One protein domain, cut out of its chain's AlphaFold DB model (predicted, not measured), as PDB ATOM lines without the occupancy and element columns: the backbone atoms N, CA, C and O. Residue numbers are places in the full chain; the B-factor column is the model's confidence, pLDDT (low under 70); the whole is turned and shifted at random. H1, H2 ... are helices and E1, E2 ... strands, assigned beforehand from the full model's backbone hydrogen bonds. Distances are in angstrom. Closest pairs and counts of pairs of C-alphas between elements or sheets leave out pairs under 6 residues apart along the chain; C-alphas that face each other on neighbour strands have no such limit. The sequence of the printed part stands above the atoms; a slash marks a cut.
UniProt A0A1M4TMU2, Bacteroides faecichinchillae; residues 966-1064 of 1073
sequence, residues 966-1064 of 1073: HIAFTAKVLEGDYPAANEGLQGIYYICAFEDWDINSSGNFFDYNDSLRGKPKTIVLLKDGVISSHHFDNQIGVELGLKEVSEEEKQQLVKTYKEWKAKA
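This is residues 966 to 1064 of the 1073 residues of a protein of Bacteroides faecichinchillae (UniProt A0A1M4TMU2). Picture one strongly twisted sheet of five strands, with the long helix H2 packed slantwise over one face, the arrangement of two layers, and the small helix H1 at the far end of E1. A long loop, residues 995 to 1017, swings out between E2 and E3 and is tied back to E2 by short pairings. The printed part has 99 residues, in the order E1 H1 E2 E3 E4 E5 H2, and its class is mixed, helices and strands. The sheet's order is E4 - E3 - E2 - E1 - E5, all antiparallel. The whole is compact, with a radius of gyration of the C-alphas of 13.2 A and spans of 38 by 28 by 23 A.

Start at the inner strand E2, residues 988 to 994. Beside its residues 988 to 990 find E1, residues 967 to 973, antiparallel at 116 degrees, with N 971 and O 989 2.8 A apart. Beside its residues 990 to 994 find E3, residues 1018 to 1023, where N 992 and O 1020 are 2.8 A apart; this pairing is staggered. E2 and E3 form a hairpin, and so do E3 and the edge strand E4, residues 1026 to 1031, where N 1021 and O 1028 are 2.8 A apart. E2, E3 and E4 are a meander, each strand the antiparallel neighbour of the one before. At the other edge look for E5, residues 1038 to 1044, beside E1, with N 970 and O 1041 2.8 A apart. From edge to edge the strands' lines turn by 142 degrees. H2, residues 1047 to 1063, is on the sheet at a height of 9.4 A, over E3 and, only just, E2, on which 3 of its C-alphas fall. On the local plane it runs slantwise, at 51 degrees to E3. Its closest C-alphas to E2 are Tyr 1057 and Cys 992, 6.7 A apart. In H2, 12 of 13 O i to N i+4 pairs are within hydrogen-bond range. H1, residues 979 to 982, is too short for such a pair and only grazes the sheet; it is apart from H2.

Find C-alpha 967 at (-57.368, 47.502, 5.738); from there E1 runs 19.6 A to C-alpha 973. H1 spans 5.1 A, E2 15.2 A, E3 16.5 A, E4 16.9 A and E5 19.0 A. H2 begins at (-64.861, 42.528, 1.242) and runs 24.4 A to C-alpha 1063 at (-47.038, 28.318, -7.472).

The C-alphas farthest apart are those of Asp 977 and Ser 1002, 39.1 A. The printed part has no cut. The link from E2 to E3 is long, with 23 residues. The mean pLDDT of the printed part is 70.7, and 36 residues are under 70, among them 1000 to 1018 and 1038 to 1043.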
ATOM      1  N   HIS A 966     -60.652  45.314   7.276       68.69
ATOM      2  CA  HIS A 966     -60.904  45.973   5.983       68.69
ATOM      3  C   HIS A 966     -59.726  46.822   5.478       68.69
ATOM      4  O   HIS A 966     -59.908  47.674   4.617       68.69
ATOM      5  N   ILE A 967     -58.520  46.637   6.021       70.44
ATOM      6  CA  ILE A 967     -57.368  47.502   5.738       70.44
ATOM      7  C   ILE A 967     -56.263  46.712   5.029       70.44
ATOM      8  O   ILE A 967     -55.779  45.720   5.569       70.44
ATOM      9  N   ALA A 968     -55.828  47.195   3.862       72.12
ATOM     10  CA  ALA A 968     -54.688  46.699   3.097       72.12
ATOM     11  C   ALA A 968     -53.477  47.638   3.188       72.12
ATOM     12  O   ALA A 968     -53.636  48.854   3.133       72.12
ATOM     13  N   PHE A 969     -52.265  47.083   3.278       72.12
ATOM     14  CA  PHE A 969     -51.014  47.837   3.170       72.12
ATOM     15  C   PHE A 969     -50.711  48.149   1.699       72.12
ATOM     16  O   PHE A 969     -50.916  47.304   0.824       72.12
ATOM     17  N   THR A 970     -50.191  49.342   1.426       73.81
ATOM     18  CA  THR A 970     -49.730  49.778   0.104       73.81
ATOM     19  C   THR A 970     -48.296  50.302   0.165       73.81
ATOM     20  O   THR A 970     -47.851  50.761   1.208       73.81
ATOM     21  N   ALA A 971     -47.574  50.275  -0.951       74.69
ATOM     22  CA  ALA A 971     -46.245  50.858  -1.107       74.69
ATOM     23  C   ALA A 971     -46.246  51.818  -2.301       74.69
ATOM     24  O   ALA A 971     -46.498  51.388  -3.426       74.69
ATOM     25  N   LYS A 972     -45.968  53.103  -2.072       79.62
ATOM     26  CA  LYS A 972     -45.703  54.093  -3.121       79.62
ATOM     27  C   LYS A 972     -44.197  54.193  -3.330       79.62
ATOM     28  O   LYS A 972     -43.461  54.430  -2.380       79.62
ATOM     29  N   VAL A 973     -43.722  54.000  -4.552       80.06
ATOM     30  CA  VAL A 973     -42.285  54.115  -4.847       80.06
ATOM     31  C   VAL A 973     -41.860  55.586  -4.811       80.06
ATOM     32  O   VAL A 973     -42.535  56.420  -5.414       80.06
ATOM     33  N   LEU A 974     -40.780  55.897  -4.086       75.00
ATOM     34  CA  LEU A 974     -40.205  57.245  -4.024       75.00
ATOM     35  C   LEU A 974     -39.415  57.549  -5.305       75.00
ATOM     36  O   LEU A 974     -38.692  56.690  -5.806       75.00
ATOM     37  N   GLU A 975     -39.538  58.771  -5.822       70.06
ATOM     38  CA  GLU A 975     -38.765  59.240  -6.979       70.06
ATOM     39  C   GLU A 975     -37.329  59.609  -6.556       70.06
ATOM     40  O   GLU A 975     -37.128  60.180  -5.484       70.06
ATOM     41  N   GLY A 976     -36.325  59.268  -7.374       73.94
ATOM     42  CA  GLY A 976     -34.897  59.504  -7.091       73.94
ATOM     43  C   GLY A 976     -34.042  58.228  -7.106       73.94
ATOM     44  O   GLY A 976     -34.504  57.170  -7.533       73.94
ATOM     45  N   ASP A 977     -32.789  58.325  -6.645       71.62
ATOM     46  CA  ASP A 977     -31.819  57.212  -6.598       71.62
ATOM     47  C   ASP A 977     -32.072  56.289  -5.389       71.62
ATOM     48  O   ASP A 977     -31.293  56.216  -4.436       71.62
ATOM     49  N   TYR A 978     -33.231  55.625  -5.398       77.81
ATOM     50  CA  TYR A 978     -33.660  54.696  -4.354       77.81
ATOM     51  C   TYR A 978     -33.750  53.247  -4.876       77.81
ATOM     52  O   TYR A 978     -34.130  53.041  -6.029       77.81
ATOM     53  N   PRO A 979     -33.489  52.214  -4.044       79.62
ATOM     54  CA  PRO A 979     -33.407  50.817  -4.499       79.62
ATOM     55  C   PRO A 979     -34.627  50.300  -5.282       79.62
ATOM     56  O   PRO A 979     -34.451  49.672  -6.321       79.62
ATOM     57  N   ALA A 980     -35.859  50.601  -4.856       78.81
ATOM     58  CA  ALA A 980     -37.077  50.206  -5.571       78.81
ATOM     59  C   ALA A 980     -37.242  50.915  -6.926       78.81
ATOM     60  O   ALA A 980     -37.661  50.282  -7.897       78.81
ATOM     61  N   ALA A 981     -36.890  52.203  -7.012       81.00
ATOM     62  CA  ALA A 981     -36.917  52.956  -8.267       81.00
ATOM     63  C   ALA A 981     -35.848  52.438  -9.247       81.00
ATOM     64  O   ALA A 981     -36.125  52.270 -10.434       81.00
ATOM     65  N   ASN A 982     -34.665  52.079  -8.734       82.00
ATOM     66  CA  ASN A 982     -33.568  51.486  -9.505       82.00
ATOM     67  C   ASN A 982     -33.890  50.077 -10.035       82.00
ATOM     68  O   ASN A 982     -33.363  49.674 -11.071       82.00
ATOM     69  N   GLU A 983     -34.788  49.342  -9.374       78.19
ATOM     70  CA  GLU A 983     -35.348  48.082  -9.887       78.19
ATOM     71  C   GLU A 983     -36.500  48.281 -10.896       78.19
ATOM     72  O   GLU A 983     -37.067  47.305 -11.392       78.19
ATOM     73  N   GLY A 984     -36.839  49.529 -11.237       82.31
ATOM     74  CA  GLY A 984     -37.860  49.867 -12.231       82.31
ATOM     75  C   GLY A 984     -39.298  49.874 -11.703       82.31
ATOM     76  O   GLY A 984     -40.235  49.903 -12.503       82.31
ATOM     77  N   LEU A 985     -39.505  49.848 -10.381       83.81
ATOM     78  CA  LEU A 985     -40.837  49.967  -9.781       83.81
ATOM     79  C   LEU A 985     -41.322  51.423  -9.835       83.81
ATOM     80  O   LEU A 985     -40.554  52.344  -9.579       83.81
ATOM     81  N   GLN A 986     -42.607  51.643 -10.141       84.38
ATOM     82  CA  GLN A 986     -43.200  52.989 -10.216       84.38
ATOM     83  C   GLN A 986     -44.672  53.002  -9.770       84.38
ATOM     84  O   GLN A 986     -45.461  52.113 -10.112       84.38
ATOM     85  N   GLY A 987     -45.082  54.046  -9.044       82.62
ATOM     86  CA  GLY A 987     -46.459  54.236  -8.565       82.62
ATOM     87  C   GLY A 987     -46.789  53.475  -7.273       82.62
ATOM     88  O   GLY A 987     -45.900  53.187  -6.475       82.62
ATOM     89  N   ILE A 988     -48.079  53.190  -7.047       83.50
ATOM     90  CA  ILE A 988     -48.598  52.573  -5.811       83.50
ATOM     91  C   ILE A 988     -48.899  51.087  -6.037       83.50
ATOM     92  O   ILE A 988     -49.564  50.726  -7.010       83.50
ATOM     93  N   TYR A 989     -48.441  50.242  -5.119       85.62
ATOM     94  CA  TYR A 989     -48.650  48.793  -5.084       85.62
ATOM     95  C   TYR A 989     -49.410  48.406  -3.815       85.62
ATOM     96  O   TYR A 989     -49.251  49.060  -2.790       85.62
ATOM     97  N   TYR A 990     -50.178  47.320  -3.838       84.06
ATOM     98  CA  TYR A 990     -50.567  46.608  -2.622       84.06
ATOM     99  C   TYR A 990     -49.389  45.791  -2.113       84.06
ATOM    100  O   TYR A 990     -48.663  45.184  -2.894       84.06
ATOM    101  N   ILE A 991     -49.210  45.737  -0.804       78.25
ATOM    102  CA  ILE A 991     -48.289  44.793  -0.183       78.25
ATOM    103  C   ILE A 991     -49.076  43.507   0.058       78.25
ATOM    104  O   ILE A 991     -50.221  43.554   0.492       78.25
ATOM    105  N   CYS A 992     -48.489  42.356  -0.247       77.94
ATOM    106  CA  CYS A 992     -49.081  41.045   0.032       77.94
ATOM    107  C   CYS A 992     -48.286  40.256   1.074       77.94
ATOM    108  O   CYS A 992     -48.841  39.417   1.778       77.94
ATOM    109  N   ALA A 993     -46.989  40.534   1.181       74.56
ATOM    110  CA  ALA A 993     -46.141  40.071   2.267       74.56
ATOM    111  C   ALA A 993     -44.975  41.044   2.446       74.56
ATOM    112  O   ALA A 993     -44.454  41.573   1.463       74.56
ATOM    113  N   PHE A 994     -44.576  41.298   3.687       66.12
ATOM    114  CA  PHE A 994     -43.472  42.197   4.009       66.12
ATOM    115  C   PHE A 994     -42.901  41.846   5.381       66.12
ATOM    116  O   PHE A 994     -43.653  41.765   6.346       66.12
ATOM    117  N   GLU A 995     -41.587  41.639   5.478       64.88
ATOM    118  CA  GLU A 995     -40.933  41.167   6.711       64.88
ATOM    119  C   GLU A 995     -41.623  39.909   7.281       64.88
ATOM    120  O   GLU A 995     -41.648  38.870   6.620       64.88
ATOM    121  N   ASP A 996     -42.201  40.009   8.481       59.12
ATOM    122  CA  ASP A 996     -42.882  38.923   9.188       59.12
ATOM    123  C   ASP A 996     -44.397  38.869   8.914       59.12
ATOM    124  O   ASP A 996     -45.151  38.224   9.647       59.12
ATOM    125  N   TRP A 997     -44.866  39.568   7.880       59.16
ATOM    126  CA  TRP A 997     -46.284  39.756   7.593       59.16
ATOM    127  C   TRP A 997     -46.732  39.078   6.310       59.16
ATOM    128  O   TRP A 997     -46.033  39.101   5.296       59.16
ATOM    129  N   ASP A 998     -47.937  38.515   6.357       68.62
ATOM    130  CA  ASP A 998     -48.466  37.622   5.333       68.62
ATOM    131  C   ASP A 998     -50.001  37.728   5.280       68.62
ATOM    132  O   ASP A 998     -50.667  37.761   6.319       68.62
ATOM    133  N   ILE A 999     -50.596  37.785   4.085       70.81
ATOM    134  CA  ILE A 999     -52.061  37.763   3.945       70.81
ATOM    135  C   ILE A 999     -52.581  36.350   4.288       70.81
ATOM    136  O   ILE A 999     -52.264  35.375   3.599       70.81
ATOM    137  N   ASN A1000     -53.431  36.221   5.318       63.34
ATOM    138  CA  ASN A1000     -53.999  34.940   5.768       63.34
ATOM    139  C   ASN A1000     -55.540  34.911   5.706       63.34
ATOM    140  O   ASN A1000     -56.223  35.925   5.738       63.34
ATOM    141  N   SER A1001     -56.115  33.712   5.610       52.91
ATOM    142  CA  SER A1001     -57.555  33.457   5.458       52.91
ATOM    143  C   SER A1001     -58.370  33.353   6.749       52.91
ATOM    144  O   SER A1001     -59.554  33.036   6.678       52.91
ATOM    145  N   SER A1002     -57.780  33.590   7.921       47.03
ATOM    146  CA  SER A1002     -58.432  33.384   9.230       47.03
ATOM    147  C   SER A1002     -59.402  34.495   9.660       47.03
ATOM    148  O   SER A1002     -59.974  34.403  10.741       47.03
ATOM    149  N   GLY A1003     -59.606  35.534   8.841       50.78
ATOM    150  CA  GLY A1003     -60.532  36.645   9.111       50.78
ATOM    151  C   GLY A1003     -59.884  38.036   9.083       50.78
ATOM    152  O   GLY A1003     -60.571  39.011   8.768       50.78
ATOM    153  N   ASN A1004     -58.567  38.123   9.292       50.94
ATOM    154  CA  ASN A1004     -57.766  39.350   9.180       50.94
ATOM    155  C   ASN A1004     -57.203  39.529   7.759       50.94
ATOM    156  O   ASN A1004     -57.019  38.543   7.051       50.94
ATOM    157  N   PHE A1005     -56.937  40.769   7.327       57.53
ATOM    158  CA  PHE A1005     -56.304  41.021   6.022       57.53
ATOM    159  C   PHE A1005     -54.787  40.734   6.034       57.53
ATOM    160  O   PHE A1005     -54.268  40.216   5.055       57.53
ATOM    161  N   PHE A1006     -54.103  40.952   7.165       58.38
ATOM    162  CA  PHE A1006     -52.721  40.524   7.420       58.38
ATOM    163  C   PHE A1006     -52.631  39.781   8.753       58.38
ATOM    164  O   PHE A1006     -53.175  40.257   9.749       58.38
ATOM    165  N   ASP A1007     -51.928  38.649   8.777       56.72
ATOM    166  CA  ASP A1007     -51.511  37.966  10.004       56.72
ATOM    167  C   ASP A1007     -49.980  38.013  10.123       56.72
ATOM    168  O   ASP A1007     -49.241  37.975   9.134       56.72
ATOM    169  N   TYR A1008     -49.506  38.081  11.363       50.69
ATOM    170  CA  TYR A1008     -48.090  37.975  11.693       50.69
ATOM    171  C   TYR A1008     -47.659  36.506  11.708       50.69
ATOM    172  O   TYR A1008     -48.290  35.662  12.351       50.69
ATOM    173  N   ASN A1009     -46.570  36.201  11.008       54.22
ATOM    174  CA  ASN A1009     -46.036  34.858  10.853       54.22
ATOM    175  C   ASN A1009     -44.680  34.734  11.567       54.22
ATOM    176  O   ASN A1009     -43.633  35.048  11.007       54.22
ATOM    177  N   ASP A1010     -44.691  34.188  12.790       46.38
ATOM    178  CA  ASP A1010     -43.488  33.975  13.618       46.38
ATOM    179  C   ASP A1010     -42.374  33.164  12.914       46.38
ATOM    180  O   ASP A1010     -41.212  33.232  13.313       46.38
ATOM    181  N   SER A1011     -42.693  32.408  11.854       46.69
ATOM    182  CA  SER A1011     -41.711  31.621  11.092       46.69
ATOM    183  C   SER A1011     -40.798  32.449  10.172       46.69
ATOM    184  O   SER A1011     -39.846  31.901   9.600       46.69
ATOM    185  N   LEU A1012     -41.076  33.745  10.013       45.56
ATOM    186  CA  LEU A1012     -40.308  34.675   9.178       45.56
ATOM    187  C   LEU A1012     -39.264  35.486   9.973       45.56
ATOM    188  O   LEU A1012     -38.323  36.018   9.381       45.56
ATOM    189  N   ARG A1013     -39.332  35.444  11.310       41.38
ATOM    190  CA  ARG A1013     -38.508  36.251  12.216       41.38
ATOM    191  C   ARG A1013     -37.004  36.036  11.998       41.38
ATOM    192  O   ARG A1013     -36.488  34.934  12.189       41.38
ATOM    193  N   GLY A1014     -36.289  37.110  11.652       42.44
ATOM    194  CA  GLY A1014     -34.831  37.112  11.445       42.44
ATOM    195  C   GLY A1014     -34.360  36.661  10.055       42.44
ATOM    196  O   GLY A1014     -33.165  36.418   9.878       42.44
ATOM    197  N   LYS A1015     -35.269  36.532   9.077       45.31
ATOM    198  CA  LYS A1015     -34.953  36.195   7.678       45.31
ATOM    199  C   LYS A1015     -34.778  37.451   6.795       45.31
ATOM    200  O   LYS A1015     -35.189  38.538   7.193       45.31
ATOM    201  N   PRO A1016     -34.149  37.327   5.609       46.34
ATOM    202  CA  PRO A1016     -33.842  38.463   4.733       46.34
ATOM    203  C   PRO A1016     -35.103  39.201   4.225       46.34
ATOM    204  O   PRO A1016     -36.101  38.563   3.885       46.34
ATOM    205  N   LYS A1017     -35.038  40.540   4.135       60.72
ATOM    206  CA  LYS A1017     -36.163  41.464   3.868       60.72
ATOM    207  C   LYS A1017     -36.712  41.334   2.440       60.72
ATOM    208  O   LYS A1017     -36.266  42.009   1.513       60.72
ATOM    209  N   THR A1018     -37.683  40.448   2.259       68.56
ATOM    210  CA  THR A1018     -38.376  40.244   0.979       68.56
ATOM    211  C   THR A1018     -39.748  40.910   1.041       68.56
ATOM    212  O   THR A1018     -40.506  40.655   1.977       68.56
ATOM    213  N   ILE A1019     -40.061  41.771   0.072       75.56
ATOM    214  CA  ILE A1019     -41.378  42.401  -0.077       75.56
ATOM    215  C   ILE A1019     -42.090  41.805  -1.288       75.56
ATOM    216  O   ILE A1019     -41.516  41.690  -2.369       75.56
ATOM    217  N   VAL A1020     -43.347  41.415  -1.104       80.38
ATOM    218  CA  VAL A1020     -44.218  40.928  -2.170       80.38
ATOM    219  C   VAL A1020     -45.247  42.004  -2.465       80.38
ATOM    220  O   VAL A1020     -46.036  42.365  -1.592       80.38
ATOM    221  N   LEU A1021     -45.224  42.513  -3.690       84.19
ATOM    222  CA  LEU A1021     -46.042  43.620  -4.160       84.19
ATOM    223  C   LEU A1021     -47.055  43.123  -5.191       84.19
ATOM    224  O   LEU A1021     -46.736  42.275  -6.018       84.19
ATOM    225  N   LEU A1022     -48.272  43.659  -5.158       84.62
ATOM    226  CA  LEU A1022     -49.333  43.401  -6.124       84.62
ATOM    227  C   LEU A1022     -49.795  44.713  -6.745       84.62
ATOM    228  O   LEU A1022     -50.208  45.634  -6.043       84.62
ATOM    229  N   LYS A1023     -49.785  44.783  -8.072       86.44
ATOM    230  CA  LYS A1023     -50.347  45.905  -8.827       86.44
ATOM    231  C   LYS A1023     -50.948  45.381 -10.120       86.44
ATOM    232  O   LYS A1023     -50.367  44.511 -10.761       86.44
ATOM    233  N   ASP A1024     -52.149  45.850 -10.447       82.25
ATOM    234  CA  ASP A1024     -52.883  45.461 -11.660       82.25
ATOM    235  C   ASP A1024     -53.026  43.933 -11.847       82.25
ATOM    236  O   ASP A1024     -52.986  43.407 -12.957       82.25
ATOM    237  N   GLY A1025     -53.178  43.193 -10.741       78.62
ATOM    238  CA  GLY A1025     -53.325  41.728 -10.736       78.62
ATOM    239  C   GLY A1025     -52.019  40.940 -10.896       78.62
ATOM    240  O   GLY A1025     -52.047  39.710 -10.860       78.62
ATOM    241  N   VAL A1026     -50.878  41.618 -11.026       79.81
ATOM    242  CA  VAL A1026     -49.551  41.003 -11.115       79.81
ATOM    243  C   VAL A1026     -48.875  41.063  -9.751       79.81
ATOM    244  O   VAL A1026     -48.837  42.123  -9.129       79.81
ATOM    245  N   ILE A1027     -48.338  39.928  -9.295       83.38
ATOM    246  CA  ILE A1027     -47.548  39.839  -8.063       83.38
ATOM    247  C   ILE A1027     -46.062  39.751  -8.409       83.38
ATOM    248  O   ILE A1027     -45.666  38.901  -9.209       83.38
ATOM    249  N   SER A1028     -45.244  40.575  -7.762       81.25
ATOM    250  CA  SER A1028     -43.784  40.532  -7.831       81.25
ATOM    251  C   SER A1028     -43.169  40.430  -6.434       81.25
ATOM    252  O   SER A1028     -43.735  40.899  -5.450       81.25
ATOM    253  N   SER A1029     -42.010  39.778  -6.334       81.81
ATOM    254  CA  SER A1029     -41.263  39.607  -5.086       81.81
ATOM    255  C   SER A1029     -39.887  40.227  -5.254       81.81
ATOM    256  O   SER A1029     -39.157  39.839  -6.164       81.81
ATOM    257  N   HIS A1030     -39.532  41.147  -4.367       77.75
ATOM    258  CA  HIS A1030     -38.294  41.914  -4.432       77.75
ATOM    259  C   HIS A1030     -37.508  41.760  -3.136       77.75
ATOM    260  O   HIS A1030     -38.086  41.725  -2.046       77.75
ATOM    261  N   HIS A1031     -36.190  41.639  -3.263       75.56
ATOM    262  CA  HIS A1031     -35.285  41.423  -2.145       75.56
ATOM    263  C   HIS A1031     -34.379  42.641  -1.962       75.56
ATOM    264  O   HIS A1031     -33.669  43.010  -2.890       75.56
ATOM    265  N   PHE A1032     -34.381  43.240  -0.768       69.25
ATOM    266  CA  PHE A1032     -33.599  44.445  -0.482       69.25
ATOM    267  C   PHE A1032     -32.741  44.260   0.772       69.25
ATOM    268  O   PHE A1032     -33.256  43.915   1.835       69.25
ATOM    269  N   ASP A1033     -31.441  44.541   0.681       58.19
ATOM    270  CA  ASP A1033     -30.505  44.277   1.783       58.19
ATOM    271  C   ASP A1033     -30.721  45.209   2.995       58.19
ATOM    272  O   ASP A1033     -30.740  44.752   4.138       58.19
ATOM    273  N   ASN A1034     -30.929  46.518   2.774       53.50
ATOM    274  CA  ASN A1034     -30.958  47.511   3.862       53.50
ATOM    275  C   ASN A1034     -32.105  48.533   3.801       53.50
ATOM    276  O   ASN A1034     -32.745  48.751   4.834       53.50
ATOM    277  N   GLN A1035     -32.384  49.133   2.638       64.06
ATOM    278  CA  GLN A1035     -33.460  50.114   2.418       64.06
ATOM    279  C   GLN A1035     -34.205  49.795   1.114       64.06
ATOM    280  O   GLN A1035     -33.588  49.334   0.162       64.06
ATOM    281  N   ILE A1036     -35.521  50.029   1.084       70.81
ATOM    282  CA  ILE A1036     -36.380  49.705  -0.071       70.81
ATOM    283  C   ILE A1036     -36.634  50.942  -0.936       70.81
ATOM    284  O   ILE A1036     -36.607  50.843  -2.153       70.81
ATOM    285  N   GLY A1037     -36.839  52.121  -0.335       72.50
ATOM    286  CA  GLY A1037     -37.195  53.328  -1.092       72.50
ATOM    287  C   GLY A1037     -38.681  53.428  -1.444       72.50
ATOM    288  O   GLY A1037     -39.036  53.912  -2.514       72.50
ATOM    289  N   VAL A1038     -39.549  52.929  -0.562       66.94
ATOM    290  CA  VAL A1038     -41.006  53.030  -0.700       66.94
ATOM    291  C   VAL A1038     -41.606  53.748   0.500       66.94
ATOM    292  O   VAL A1038     -41.184  53.547   1.639       66.94
ATOM    293  N   GLU A1039     -42.616  54.559   0.234       62.50
ATOM    294  CA  GLU A1039     -43.503  55.149   1.221       62.50
ATOM    295  C   GLU A1039     -44.660  54.170   1.484       62.50
ATOM    296  O   GLU A1039     -45.425  53.825   0.579       62.50
ATOM    297  N   LEU A1040     -44.758  53.659   2.712       61.22
ATOM    298  CA  LEU A1040     -45.841  52.755   3.103       61.22
ATOM    299  C   LEU A1040     -47.133  53.549   3.303       61.22
ATOM    300  O   LEU A1040     -47.136  54.549   4.013       61.22
ATOM    301  N   GLY A1041     -48.225  53.057   2.731       59.12
ATOM    302  CA  GLY A1041     -49.569  53.596   2.900       59.12
ATOM    303  C   GLY A1041     -50.575  52.516   3.286       59.12
ATOM    304  O   GLY A1041     -50.249  51.331   3.385       59.12
ATOM    305  N   LEU A1042     -51.822  52.935   3.482       65.44
ATOM    306  CA  LEU A1042     -52.954  52.041   3.675       65.44
ATOM    307  C   LEU A1042     -54.066  52.340   2.680       65.44
ATOM    308  O   LEU A1042     -54.324  53.497   2.354       65.44
ATOM    309  N   LYS A1043     -54.813  51.297   2.323       69.38
ATOM    310  CA  LYS A1043     -56.062  51.411   1.581       69.38
ATOM    311  C   LYS A1043     -57.155  50.573   2.234       69.38
ATOM    312  O   LYS A1043     -56.955  49.400   2.537       69.38
ATOM    313  N   GLU A1044     -58.314  51.183   2.464       71.69
ATOM    314  CA  GLU A1044     -59.513  50.442   2.850       71.69
ATOM    315  C   GLU A1044     -60.022  49.662   1.640       71.69
ATOM    316  O   GLU A1044     -60.167  50.220   0.552       71.69
ATOM    317  N   VAL A1045     -60.238  48.365   1.826       72.62
ATOM    318  CA  VAL A1045     -60.645  47.444   0.766       72.62
ATOM    319  C   VAL A1045     -62.024  46.887   1.086       72.62
ATOM    320  O   VAL A1045     -62.312  46.499   2.223       72.62
ATOM    321  N   SER A1046     -62.890  46.839   0.073       79.00
ATOM    322  CA  SER A1046     -64.181  46.161   0.191       79.00
ATOM    323  C   SER A1046     -63.966  44.672   0.483       79.00
ATOM    324  O   SER A1046     -62.904  44.119   0.195       79.00
ATOM    325  N   GLU A1047     -64.967  43.983   1.038       78.06
ATOM    326  CA  GLU A1047     -64.861  42.528   1.242       78.06
ATOM    327  C   GLU A1047     -64.621  41.774  -0.081       78.06
ATOM    328  O   GLU A1047     -63.917  40.768  -0.098       78.06
ATOM    329  N   GLU A1048     -65.122  42.296  -1.203       79.94
ATOM    330  CA  GLU A1048     -64.888  41.754  -2.548       79.94
ATOM    331  C   GLU A1048     -63.435  41.956  -3.003       79.94
ATOM    332  O   GLU A1048     -62.775  41.002  -3.419       79.94
ATOM    333  N   GLU A1049     -62.902  43.175  -2.870       77.81
ATOM    334  CA  GLU A1049     -61.512  43.501  -3.217       77.81
ATOM    335  C   GLU A1049     -60.533  42.725  -2.326       77.81
ATOM    336  O   GLU A1049     -59.550  42.160  -2.808       77.81
ATOM    337  N   LYS A1050     -60.859  42.579  -1.039       77.56
ATOM    338  CA  LYS A1050     -60.129  41.731  -0.098       77.56
ATOM    339  C   LYS A1050     -60.116  40.271  -0.530       77.56
ATOM    340  O   LYS A1050     -59.047  39.662  -0.573       77.56
ATOM    341  N   GLN A1051     -61.277  39.693  -0.836       79.38
ATOM    342  CA  GLN A1051     -61.361  38.305  -1.292       79.38
ATOM    343  C   GLN A1051     -60.540  38.093  -2.563       79.38
ATOM    344  O   GLN A1051     -59.845  37.082  -2.676       79.38
ATOM    345  N   GLN A1052     -60.558  39.064  -3.476       82.00
ATOM    346  CA  GLN A1052     -59.771  39.013  -4.699       82.00
ATOM    347  C   GLN A1052     -58.262  39.094  -4.423       82.00
ATOM    348  O   GLN A1052     -57.507  38.293  -4.980       82.00
ATOM    349  N   LEU A1053     -57.810  39.992  -3.543       79.81
ATOM    350  CA  LEU A1053     -56.401  40.111  -3.141       79.81
ATOM    351  C   LEU A1053     -55.903  38.829  -2.460       79.81
ATOM    352  O   LEU A1053     -54.885  38.267  -2.867       79.81
ATOM    353  N   VAL A1054     -56.667  38.304  -1.496       77.94
ATOM    354  CA  VAL A1054     -56.363  37.046  -0.792       77.94
ATOM    355  C   VAL A1054     -56.300  35.877  -1.772       77.94
ATOM    356  O   VAL A1054     -55.376  35.065  -1.707       77.94
ATOM    357  N   LYS A1055     -57.265  35.774  -2.692       81.25
ATOM    358  CA  LYS A1055     -57.300  34.719  -3.710       81.25
ATOM    359  C   LYS A1055     -56.080  34.795  -4.629       81.25
ATOM    360  O   LYS A1055     -55.381  33.797  -4.781       81.25
ATOM    361  N   THR A1056     -55.802  35.976  -5.179       82.62
ATOM    362  CA  THR A1056     -54.682  36.211  -6.108       82.62
ATOM    363  C   THR A1056     -53.349  35.879  -5.439       82.62
ATOM    364  O   THR A1056     -52.531  35.150  -5.998       82.62
ATOM    365  N   TYR A1057     -53.155  36.330  -4.197       81.75
ATOM    366  CA  TYR A1057     -51.946  36.033  -3.440       81.75
ATOM    367  C   TYR A1057     -51.803  34.547  -3.096       81.75
ATOM    368  O   TYR A1057     -50.720  33.986  -3.257       81.75
ATOM    369  N   LYS A1058     -52.883  33.863  -2.699       78.12
ATOM    370  CA  LYS A1058     -52.853  32.415  -2.438       78.12
ATOM    371  C   LYS A1058     -52.514  31.597  -3.680       78.12
ATOM    372  O   LYS A1058     -51.723  30.660  -3.588       78.12
ATOM    373  N   GLU A1059     -53.102  31.935  -4.824       80.12
ATOM    374  CA  GLU A1059     -52.820  31.265  -6.096       80.12
ATOM    375  C   GLU A1059     -51.361  31.451  -6.519       80.12
ATOM    376  O   GLU A1059     -50.731  30.498  -6.983       80.12
ATOM    377  N   TRP A1060     -50.810  32.650  -6.320       80.31
ATOM    378  CA  TRP A1060     -49.396  32.927  -6.556       80.31
ATOM    379  C   TRP A1060     -48.495  32.161  -5.586       80.31
ATOM    380  O   TRP A1060     -47.595  31.446  -6.017       80.31
ATOM    381  N   LYS A1061     -48.781  32.213  -4.282       74.88
ATOM    382  CA  LYS A1061     -47.992  31.546  -3.238       74.88
ATOM    383  C   LYS A1061     -47.981  30.021  -3.379       74.88
ATOM    384  O   LYS A1061     -46.984  29.390  -3.051       74.88
ATOM    385  N   ALA A1062     -49.057  29.427  -3.896       73.19
ATOM    386  CA  ALA A1062     -49.117  27.997  -4.202       73.19
ATOM    387  C   ALA A1062     -48.230  27.587  -5.398       73.19
ATOM    388  O   ALA A1062     -47.894  26.412  -5.528       73.19
ATOM    389  N   LYS A1063     -47.872  28.536  -6.275       73.25
ATOM    390  CA  LYS A1063     -47.038  28.318  -7.472       73.25
ATOM    391  C   LYS A1063     -45.595  28.811  -7.307       73.25
ATOM    392  O   LYS A1063     -44.729  28.384  -8.060       73.25
ATOM    393  N   ALA A1064     -45.360  29.684  -6.334       64.06
ATOM    394  CA  ALA A1064     -44.089  30.318  -6.017       64.06
ATOM    395  C   ALA A1064     -42.984  29.301  -5.674       64.06
ATOM    396  O   ALA A1064     -43.072  28.601  -4.663       64.06
TER     397      ALA A1064